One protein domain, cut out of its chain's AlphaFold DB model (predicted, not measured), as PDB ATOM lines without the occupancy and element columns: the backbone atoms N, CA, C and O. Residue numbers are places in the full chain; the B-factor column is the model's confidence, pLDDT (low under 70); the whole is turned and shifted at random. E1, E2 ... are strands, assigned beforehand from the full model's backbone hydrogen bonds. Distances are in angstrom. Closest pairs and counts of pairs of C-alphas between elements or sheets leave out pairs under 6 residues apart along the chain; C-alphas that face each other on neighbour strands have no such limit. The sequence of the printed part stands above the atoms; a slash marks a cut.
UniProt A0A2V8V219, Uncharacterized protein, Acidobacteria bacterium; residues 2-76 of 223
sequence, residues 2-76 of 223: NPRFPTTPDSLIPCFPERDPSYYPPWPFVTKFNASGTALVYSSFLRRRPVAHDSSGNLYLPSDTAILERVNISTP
ATOM      1  N   ASN A   2      -1.877  26.028 -12.046       47.81
ATOM      2  CA  ASN A   2      -1.783  26.958 -13.167       47.81
ATOM      3  C   ASN A   2      -2.905  28.015 -13.068       47.81
ATOM      4  O   ASN A   2      -4.071  27.641 -13.176       47.81
ATOM      5  N   PRO A   3      -2.595  29.311 -12.885       54.69
ATOM      6  CA  PRO A   3      -3.596  30.389 -12.886       54.69
ATOM      7  C   PRO A   3      -4.324  30.537 -14.225       54.69
ATOM      8  O   PRO A   3      -5.374  31.161 -14.288       54.69
ATOM      9  N   ARG A   4      -3.777  29.947 -15.295       62.09
ATOM     10  CA  ARG A   4      -4.368  29.890 -16.635       62.09
ATOM     11  C   ARG A   4      -5.162  28.608 -16.866       62.09
ATOM     12  O   ARG A   4      -5.226  28.118 -17.990       62.09
ATOM     13  N   PHE A   5      -5.711  28.018 -15.804       71.56
ATOM     14  CA  PHE A   5      -6.691  26.955 -15.973       71.56
ATOM     15  C   PHE A   5      -7.850  27.487 -16.836       71.56
ATOM     16  O   PHE A   5      -8.365  28.565 -16.532       71.56
ATOM     17  N   PRO A   6      -8.243  26.792 -17.917       80.00
ATOM     18  CA  PRO A   6      -9.254  27.304 -18.828       80.00
ATOM     19  C   PRO A   6     -10.618  27.309 -18.136       80.00
ATOM     20  O   PRO A   6     -11.172  26.258 -17.815       80.00
ATOM     21  N   THR A   7     -11.163  28.498 -17.915       88.62
ATOM     22  CA  THR A   7     -12.520  28.741 -17.418       88.62
ATOM     23  C   THR A   7     -13.390  29.295 -18.541       88.62
ATOM     24  O   THR A   7     -12.894  29.952 -19.459       88.62
ATOM     25  N   THR A   8     -14.701  29.055 -18.483       91.38
ATOM     26  CA  THR A   8     -15.629  29.780 -19.357       91.38
ATOM     27  C   THR A   8     -15.922  31.161 -18.752       91.38
ATOM     28  O   THR A   8     -16.154  31.256 -17.542       91.38
ATOM     29  N   PRO A   9     -15.912  32.248 -19.551       89.62
ATOM     30  CA  PRO A   9     -16.149  33.619 -19.076       89.62
ATOM     31  C   PRO A   9     -17.455  33.853 -18.299       89.62
ATOM     32  O   PRO A   9     -17.541  34.762 -17.476       89.62
ATOM     33  N   ASP A  10     -18.478  33.042 -18.558       89.56
ATOM     34  CA  ASP A  10     -19.811  33.083 -17.949       89.56
ATOM     35  C   ASP A  10     -20.009  32.064 -16.819       89.56
ATOM     36  O   ASP A  10     -21.128  31.872 -16.348       89.56
ATOM     37  N   SER A  11     -18.938  31.410 -16.372       91.44
ATOM     38  CA  SER A  11     -19.005  30.442 -15.283       91.44
ATOM     39  C   SER A  11     -19.252  31.077 -13.910       91.44
ATOM     40  O   SER A  11     -19.191  32.294 -13.710       91.44
ATOM     41  N   LEU A  12     -19.519  30.221 -12.916       89.88
ATOM     42  CA  LEU A  12     -19.711  30.618 -11.519       89.88
ATOM     43  C   LEU A  12     -18.540  31.443 -10.983       89.88
ATOM     44  O   LEU A  12     -18.763  32.473 -10.332       89.88
ATOM     45  N   ILE A  13     -17.318  30.977 -11.243       88.62
ATOM     46  CA  ILE A  13     -16.060  31.588 -10.814       88.62
ATOM     47  C   ILE A  13     -15.103  31.549 -12.017       88.62
ATOM     48  O   ILE A  13     -14.320  30.603 -12.154       88.62
ATOM     49  N   PRO A  14     -15.183  32.560 -12.905       87.56
ATOM     50  CA  PRO A  14     -14.468  32.556 -14.178       87.56
ATOM     51  C   PRO A  14     -13.004  32.964 -14.055       87.56
ATOM     52  O   PRO A  14     -12.262  32.856 -15.024       87.56
ATOM     53  N   CYS A  15     -12.553  33.410 -12.888       82.62
ATOM     54  CA  CYS A  15     -11.146  33.686 -12.660       82.62
ATOM     55  C   CYS A  15     -10.725  33.292 -11.252       82.62
ATOM     56  O   CYS A  15     -11.554  33.111 -10.359       82.62
ATOM     57  N   PHE A  16      -9.415  33.175 -11.073       74.56
ATOM     58  CA  PHE A  16      -8.809  32.813  -9.807       74.56
ATOM     59  C   PHE A  16      -8.999  33.953  -8.788       74.56
ATOM     60  O   PHE A  16      -8.475  35.048  -9.019       74.56
ATOM     61  N   PRO A  17      -9.750  33.746  -7.689       62.12
ATOM     62  CA  PRO A  17      -9.816  34.724  -6.616       62.12
ATOM     63  C   PRO A  17      -8.469  34.752  -5.886       62.12
ATOM     64  O   PRO A  17      -7.821  33.731  -5.682       62.12
ATOM     65  N   GLU A  18      -8.054  35.964  -5.573       63.06
ATOM     66  CA  GLU A  18      -6.754  36.411  -5.094       63.06
ATOM     67  C   GLU A  18      -6.025  35.519  -4.064       63.06
ATOM     68  O   GLU A  18      -6.603  34.763  -3.284       63.06
ATOM     69  N   ARG A  19      -4.696  35.651  -4.092       58.12
ATOM     70  CA  ARG A  19      -3.674  34.928  -3.329       58.12
ATOM     71  C   ARG A  19      -3.842  35.147  -1.818       58.12
ATOM     72  O   ARG A  19      -3.250  36.077  -1.287       58.12
ATOM     73  N   ASP A  20      -4.566  34.271  -1.124       52.75
ATOM     74  CA  ASP A  20      -4.333  34.053   0.308       52.75
ATOM     75  C   ASP A  20      -3.072  33.174   0.454       52.75
ATOM     76  O   ASP A  20      -3.119  31.981   0.142       52.75
ATOM     77  N   PRO A  21      -1.913  33.722   0.871       51.62
ATOM     78  CA  PRO A  21      -0.686  32.944   1.036       51.62
ATOM     79  C   PRO A  21      -0.771  31.965   2.215       51.62
ATOM     80  O   PRO A  21       0.083  31.092   2.340       51.62
ATOM     81  N   SER A  22      -1.768  32.122   3.088       55.41
ATOM     82  CA  SER A  22      -1.982  31.312   4.284       55.41
ATOM     83  C   SER A  22      -2.919  30.124   4.033       55.41
ATOM     84  O   SER A  22      -3.030  29.252   4.894       55.41
ATOM     85  N   TYR A  23      -3.535  30.031   2.848       51.50
ATOM     86  CA  TYR A  23      -4.481  28.975   2.489       51.50
ATOM     87  C   TYR A  23      -4.071  28.287   1.174       51.50
ATOM     88  O   TYR A  23      -4.432  28.703   0.077       51.50
ATOM     89  N   TYR A  24      -3.299  27.200   1.293       55.12
ATOM     90  CA  TYR A  24      -2.776  26.404   0.170       55.12
ATOM     91  C   TYR A  24      -3.487  25.049  -0.084       55.12
ATOM     92  O   TYR A  24      -2.806  24.077  -0.420       55.12
ATOM     93  N   PRO A  25      -4.822  24.875  -0.005       57.31
ATOM     94  CA  PRO A  25      -5.420  23.791  -0.764       57.31
ATOM     95  C   PRO A  25      -5.509  24.195  -2.247       57.31
ATOM     96  O   PRO A  25      -5.815  25.345  -2.570       57.31
ATOM     97  N   PRO A  26      -5.271  23.265  -3.185       65.38
ATOM     98  CA  PRO A  26      -5.569  23.509  -4.586       65.38
ATOM     99  C   PRO A  26      -7.050  23.891  -4.744       65.38
ATOM    100  O   PRO A  26      -7.915  23.120  -4.314       65.38
ATOM    101  N   TRP A  27      -7.339  25.049  -5.356       74.50
ATOM    102  CA  TRP A  27      -8.713  25.446  -5.678       74.50
ATOM    103  C   TRP A  27      -9.336  24.358  -6.557       74.50
ATOM    104  O   TRP A  27      -8.787  24.049  -7.621       74.50
ATOM    105  N   PRO A  28     -10.441  23.730  -6.122       83.62
ATOM    106  CA  PRO A  28     -11.119  22.750  -6.946       83.62
ATOM    107  C   PRO A  28     -11.696  23.424  -8.183       83.62
ATOM    108  O   PRO A  28     -12.002  24.616  -8.189       83.62
ATOM    109  N   PHE A  29     -11.866  22.639  -9.232       87.50
ATOM    110  CA  PHE A  29     -12.526  23.074 -10.448       87.50
ATOM    111  C   PHE A  29     -13.550  22.031 -10.867       87.50
ATOM    112  O   PHE A  29     -13.511  20.878 -10.434       87.50
ATOM    113  N   VAL A  30     -14.470  22.456 -11.720       90.38
ATOM    114  CA  VAL A  30     -15.379  21.575 -12.444       90.38
ATOM    115  C   VAL A  30     -15.259  21.883 -13.923       90.38
ATOM    116  O   VAL A  30     -15.196  23.048 -14.315       90.38
ATOM    117  N   THR A  31     -15.256  20.836 -14.735       90.81
ATOM    118  CA  THR A  31     -15.238  20.936 -16.190       90.81
ATOM    119  C   THR A  31     -16.297  20.003 -16.749       90.81
ATOM    120  O   THR A  31     -16.410  18.854 -16.324       90.81
ATOM    121  N   LYS A  32     -17.082  20.507 -17.696       90.25
ATOM    122  CA  LYS A  32     -18.086  19.751 -18.438       90.25
ATOM    123  C   LYS A  32     -17.660  19.695 -19.897       90.25
ATOM    124  O   LYS A  32     -17.344  20.730 -20.489       90.25
ATOM    125  N   PHE A  33     -17.703  18.502 -20.469       91.56
ATOM    126  CA  PHE A  33     -17.550  18.292 -21.904       91.56
ATOM    127  C   PHE A  33     -18.923  18.194 -22.582       91.56
ATOM    128  O   PHE A  33     -19.943  17.976 -21.922       91.56
ATOM    129  N   ASN A  34     -18.963  18.380 -23.900       91.44
ATOM    130  CA  ASN A  34     -20.125  18.011 -24.704       91.44
ATOM    131  C   ASN A  34     -20.361  16.487 -24.641       91.44
ATOM    132  O   ASN A  34     -19.494  15.728 -24.213       91.44
ATOM    133  N   ALA A  35     -21.538  16.029 -25.078       91.56
ATOM    134  CA  ALA A  35     -21.915  14.613 -24.994       91.56
ATOM    135  C   ALA A  35     -20.951  13.673 -25.745       91.56
ATOM    136  O   ALA A  35     -20.774  12.530 -25.340       91.56
ATOM    137  N   SER A  36     -20.302  14.160 -26.806       95.81
ATOM    138  CA  SER A  36     -19.291  13.416 -27.565       95.81
ATOM    139  C   SER A  36     -17.900  13.408 -26.920       95.81
ATOM    140  O   SER A  36     -17.010  12.740 -27.436       95.81
ATOM    141  N   GLY A  37     -17.671  14.165 -25.841       91.94
ATOM    142  CA  GLY A  37     -16.364  14.278 -25.184       91.94
ATOM    143  C   GLY A  37     -15.302  15.042 -25.987       91.94
ATOM    144  O   GLY A  37     -14.126  14.997 -25.643       91.94
ATOM    145  N   THR A  38     -15.689  15.740 -27.055       94.38
ATOM    146  CA  THR A  38     -14.768  16.395 -28.002       94.38
ATOM    147  C   THR A  38     -14.527  17.873 -27.715       94.38
ATOM    148  O   THR A  38     -13.565  18.440 -28.223       94.38
ATOM    149  N   ALA A  39     -15.382  18.516 -26.917       90.44
ATOM    150  CA  ALA A  39     -15.252  19.933 -26.593       90.44
ATOM    151  C   ALA A  39     -15.599  20.212 -25.133       90.44
ATOM    152  O   ALA A  39     -16.546  19.643 -24.591       90.44
ATOM    153  N   LEU A  40     -14.859  21.128 -24.512       91.12
ATOM    154  CA  LEU A  40     -15.195  21.709 -23.215       91.12
ATOM    155  C   LEU A  40     -16.336  22.713 -23.409       91.12
ATOM    156  O   LEU A  40     -16.205  23.652 -24.188       91.12
ATOM    157  N   VAL A  41     -17.447  22.519 -22.698       91.56
ATOM    158  CA  VAL A  41     -18.641  23.384 -22.781       91.56
ATOM    159  C   VAL A  41     -18.845  24.243 -21.539       91.56
ATOM    160  O   VAL A  41     -19.561  25.234 -21.590       91.56
ATOM    161  N   TYR A  42     -18.230  23.869 -20.419       91.94
ATOM    162  CA  TYR A  42     -18.260  24.646 -19.186       91.94
ATOM    163  C   TYR A  42     -17.009  24.361 -18.369       91.94
ATOM    164  O   TYR A  42     -16.580  23.210 -18.274       91.94
ATOM    165  N   SER A  43     -16.441  25.386 -17.744       91.75
ATOM    166  CA  SER A  43     -15.347  25.201 -16.800       91.75
ATOM    167  C   SER A  43     -15.295  26.343 -15.802       91.75
ATOM    168  O   SER A  43     -15.380  27.508 -16.180       91.75
ATOM    169  N   SER A  44     -15.175  26.010 -14.523       90.00
ATOM    170  CA  SER A  44     -15.229  26.971 -13.423       90.00
ATOM    171  C   SER A  44     -14.313  26.537 -12.299       90.00
ATOM    172  O   SER A  44     -14.246  25.347 -11.982       90.00
ATOM    173  N   PHE A  45     -13.722  27.501 -11.598       87.94
ATOM    174  CA  PHE A  45     -13.259  27.235 -10.239       87.94
ATOM    175  C   PHE A  45     -14.454  26.997  -9.308       87.94
ATOM    176  O   PHE A  45     -15.583  27.423  -9.577       87.94
ATOM    177  N   LEU A  46     -14.192  26.329  -8.192       86.06
ATOM    178  CA  LEU A  46     -15.118  26.112  -7.093       86.06
ATOM    179  C   LEU A  46     -14.470  26.594  -5.799       86.06
ATOM    180  O   LEU A  46     -13.262  26.487  -5.612       86.06
ATOM    181  N   ARG A  47     -15.285  27.091  -4.869       80.94
ATOM    182  CA  ARG A  47     -14.795  27.481  -3.537       80.94
ATOM    183  C   ARG A  47     -14.444  26.284  -2.668       80.94
ATOM    184  O   ARG A  47     -13.644  26.404  -1.750       80.94
ATOM    185  N   ARG A  48     -15.092  25.149  -2.923       83.69
ATOM    186  CA  ARG A  48     -15.016  23.936  -2.110       83.69
ATOM    187  C   ARG A  48     -15.070  22.715  -3.006       83.69
ATOM    188  O   ARG A  48     -15.536  22.788  -4.142       83.69
ATOM    189  N   ARG A  49     -14.561  21.593  -2.504       86.62
ATOM    190  CA  ARG A  49     -14.618  20.326  -3.235       86.62
ATOM    191  C   ARG A  49     -16.054  19.808  -3.179       86.62
ATOM    192  O   ARG A  49     -16.582  19.689  -2.073       86.62
ATOM    193  N   PRO A  50     -16.698  19.534  -4.323       86.38
ATOM    194  CA  PRO A  50     -18.008  18.913  -4.315       86.38
ATOM    195  C   PRO A  50     -17.880  17.489  -3.768       86.38
ATOM    196  O   PRO A  50     -16.879  16.813  -4.007       86.38
ATOM    197  N   VAL A  51     -18.891  17.043  -3.034       91.06
ATOM    198  CA  VAL A  51     -18.986  15.672  -2.510       91.06
ATOM    199  C   VAL A  51     -19.855  14.782  -3.393       91.06
ATOM    200  O   VAL A  51     -19.679  13.569  -3.400       91.06
ATOM    201  N   ALA A  52     -20.769  15.376  -4.165       92.44
ATOM    202  CA  ALA A  52     -21.629  14.669  -5.104       92.44
ATOM    203  C   ALA A  52     -22.062  15.583  -6.260       92.44
ATOM    204  O   ALA A  52     -22.009  16.812  -6.154       92.44
ATOM    205  N   HIS A  53     -22.522  14.967  -7.348       93.19
ATOM    206  CA  HIS A  53     -23.200  15.635  -8.455       93.19
ATOM    207  C   HIS A  53     -24.393  14.794  -8.920       93.19
ATOM    208  O   HIS A  53     -24.444  13.597  -8.638       93.19
ATOM    209  N   ASP A  54     -25.335  15.403  -9.638       92.62
ATOM    210  CA  ASP A  54     -26.446  14.689 -10.272       92.62
ATOM    211  C   ASP A  54     -26.549  14.974 -11.779       92.62
ATOM    212  O   ASP A  54     -25.862  15.838 -12.333       92.62
ATOM    213  N   SER A  55     -27.425  14.229 -12.457       90.19
ATOM    214  CA  SER A  55     -27.666  14.353 -13.901       90.19
ATOM    215  C   SER A  55     -28.294  15.691 -14.307       90.19
ATOM    216  O   SER A  55     -28.198  16.081 -15.469       90.19
ATOM    217  N   SER A  56     -28.890  16.427 -13.361       91.75
ATOM    218  CA  SER A  56     -29.439  17.772 -13.586       91.75
ATOM    219  C   SER A  56     -28.366  18.868 -13.505       91.75
ATOM    220  O   SER A  56     -28.669  20.055 -13.655       91.75
ATOM    221  N   GLY A  57     -27.104  18.494 -13.271       90.31
ATOM    222  CA  GLY A  57     -25.984  19.420 -13.173       90.31
ATOM    223  C   GLY A  57     -25.911  20.143 -11.831       90.31
ATOM    224  O   GLY A  57     -25.300  21.210 -11.759       90.31
ATOM    225  N   ASN A  58     -26.525  19.606 -10.774       93.38
ATOM    226  CA  ASN A  58     -26.266  20.103  -9.431       93.38
ATOM    227  C   ASN A  58     -24.938  19.548  -8.917       93.38
ATOM    228  O   ASN A  58     -24.629  18.371  -9.091       93.38
ATOM    229  N   LEU A  59     -24.182  20.404  -8.243       93.56
ATOM    230  CA  LEU A  59     -23.045  20.066  -7.406       93.56
ATOM    231  C   LEU A  59     -23.461  20.253  -5.949       93.56
ATOM    232  O   LEU A  59     -24.022  21.291  -5.595       93.56
ATOM    233  N   TYR A  60     -23.159  19.266  -5.114       93.62
ATOM    234  CA  TYR A  60     -23.375  19.325  -3.674       93.62
ATOM    235  C   TYR A  60     -22.030  19.571  -2.997       93.62
ATOM    236  O   TYR A  60     -21.107  18.767  -3.136       93.62
ATOM    237  N   LEU A  61     -21.899  20.702  -2.309       91.25
ATOM    238  CA  LEU A  61     -20.671  21.148  -1.656       91.25
ATOM    239  C   LEU A  61     -20.863  21.177  -0.132       91.25
ATOM    240  O   LEU A  61     -21.962  21.470   0.336       91.25
ATOM    241  N   PRO A  62     -19.814  20.914   0.664       88.44
ATOM    242  CA  PRO A  62     -19.886  21.104   2.108       88.44
ATOM    243  C   PRO A  62     -19.994  22.599   2.436       88.44
ATOM    244  O   PRO A  62     -19.267  23.400   1.853       88.44
ATOM    245  N   SER A  63     -20.846  22.983   3.386       84.88
ATOM    246  CA  SER A  63     -20.907  24.355   3.917       84.88
ATOM    247  C   SER A  63     -20.288  24.452   5.317       84.88
ATOM    248  O   SER A  63     -20.038  23.436   5.965       84.88
ATOM    249  N   ASP A  64     -20.066  25.675   5.805       81.25
ATOM    250  CA  ASP A  64     -19.590  25.916   7.181       81.25
ATOM    251  C   ASP A  64     -20.675  25.691   8.243       81.25
ATOM    252  O   ASP A  64     -20.382  25.645   9.433       81.25
ATOM    253  N   THR A  65     -21.932  25.537   7.825       83.75
ATOM    254  CA  THR A  65     -23.093  25.359   8.707       83.75
ATOM    255  C   THR A  65     -23.555  23.901   8.783       83.75
ATOM    256  O   THR A  65     -24.699  23.636   9.142       83.75
ATOM    257  N   ALA A  66     -22.678  22.950   8.438       78.00
ATOM    258  CA  ALA A  66     -22.932  21.504   8.455       78.00
ATOM    259  C   ALA A  66     -24.083  21.014   7.544       78.00
ATOM    260  O   ALA A  66     -24.496  19.861   7.634       78.00
ATOM    261  N   ILE A  67     -24.568  21.856   6.627       85.69
ATOM    262  CA  ILE A  67     -25.502  21.471   5.558       85.69
ATOM    263  C   ILE A  67     -24.779  21.368   4.211       85.69
ATOM    264  O   ILE A  67     -23.692  21.924   4.030       85.69
ATOM    265  N   LEU A  68     -25.379  20.672   3.245       89.38
ATOM    266  CA  LEU A  68     -24.903  20.696   1.863       89.38
ATOM    267  C   LEU A  68     -25.413  21.955   1.156       89.38
ATOM    268  O   LEU A  68     -26.611  22.236   1.150       89.38
ATOM    269  N   GLU A  69     -24.505  22.692   0.526       91.75
ATOM    270  CA  GLU A  69     -24.843  23.742  -0.429       91.75
ATOM    271  C   GLU A  69     -25.059  23.106  -1.804       91.75
ATOM    272  O   GLU A  69     -24.249  22.295  -2.259       91.75
ATOM    273  N   ARG A  70     -26.145  23.483  -2.483       92.00
ATOM    274  CA  ARG A  70     -26.436  23.032  -3.844       92.00
ATOM    275  C   ARG A  70     -26.158  24.153  -4.835       92.00
ATOM    276  O   ARG A  70     -26.790  25.204  -4.770       92.00
ATOM    277  N   VAL A  71     -25.293  23.886  -5.806       91.69
ATOM    278  CA  VAL A  71     -24.964  24.816  -6.890       91.69
ATOM    279  C   VAL A  71     -25.234  24.147  -8.229       91.69
ATOM    280  O   VAL A  71     -24.657  23.105  -8.520       91.69
ATOM    281  N   ASN A  72     -26.090  24.735  -9.066       91.88
ATOM    282  CA  ASN A  72     -26.358  24.201 -10.399       91.88
ATOM    283  C   ASN A  72     -25.439  24.862 -11.440       91.88
ATOM    284  O   ASN A  72     -25.411  26.084 -11.568       91.88
ATOM    285  N   ILE A  73     -24.675  24.054 -12.179       90.69
ATOM    286  CA  ILE A  73     -23.733  24.537 -13.209       90.69
ATOM    287  C   ILE A  73     -24.358  24.642 -14.604       90.69
ATOM    288  O   ILE A  73     -23.682  25.023 -15.554       90.69
ATOM    289  N   SER A  74     -25.628  24.265 -14.743       88.75
ATOM    290  CA  SER A  74     -26.399  24.359 -15.988       88.75
ATOM    291  C   SER A  74     -27.435  25.491 -15.951       88.75
ATOM    292  O   SER A  74     -27.979  25.844 -16.993       88.75
ATOM    293  N   THR A  75     -27.704  26.088 -14.784       89.44
ATOM    294  CA  THR A  75     -28.569  27.268 -14.667       89.44
ATOM    295  C   THR A  75     -27.841  28.519 -15.157       89.44
ATOM    296  O   THR A  75     -26.765  28.820 -14.631       89.44
ATOM    297  N   PRO A  76     -28.423  29.291 -16.096       87.25
ATOM    298  CA  PRO A  76     -27.866  30.570 -16.509       87.25
ATOM    299  C   PRO A  76     -27.690  31.509 -15.316       87.25
ATOM    300  O   PRO A  76     -28.602  31.699 -14.509       87.25
TER     301      PRO A  76
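This is residues 2 to 76 of the 223 residues of an uncharacterized protein of Acidobacteria bacterium (UniProt A0A2V8V219). With little regular structure, the domain is two separate two-stranded hairpins, E1 with E2 and E3 with E4, joined by a long link; the long opening stretch, residues 2 to 28, has a loop, residues 18 to 24, that sticks out. The 75 printed residues hold four named strands, E1 to E4 in chain order, 21 residues, and no named helix; the class is all strand, both sheets antiparallel. It is only just compact, close to loose, with a radius of gyration of the C-alphas of 13.2 A, spanning 40 by 31 by 19 A.

E1, residues 29 to 33, and E2, residues 40 to 45, form an antiparallel hairpin at 173 degrees; N 32 and O 42 are 2.8 A apart, within hydrogen-bond range. E3, residues 58 to 62, and E4, residues 68 to 72, form another at 150 degrees; N 59 and O 71 are 2.8 A apart, within hydrogen-bond range. E2 and E3 are apart. Residues 52 to 53 pair antiparallel with residues 59 to 60 of E3.

E2 is 14.2 A long, E1 13.4 A, E3 13.2 A, E4 12.8 A. C-alpha 29 is at (-12.526, 23.074, -10.448), C-alpha 72 at (-26.358, 24.201, -10.399).

The farthest C-alphas, Ser 22 and Ser 36, are 40.4 A apart. The printed part has no cut. The link E2 to E3 is long. Residues 2 to 4 and 17 to 26 have pLDDT under 70.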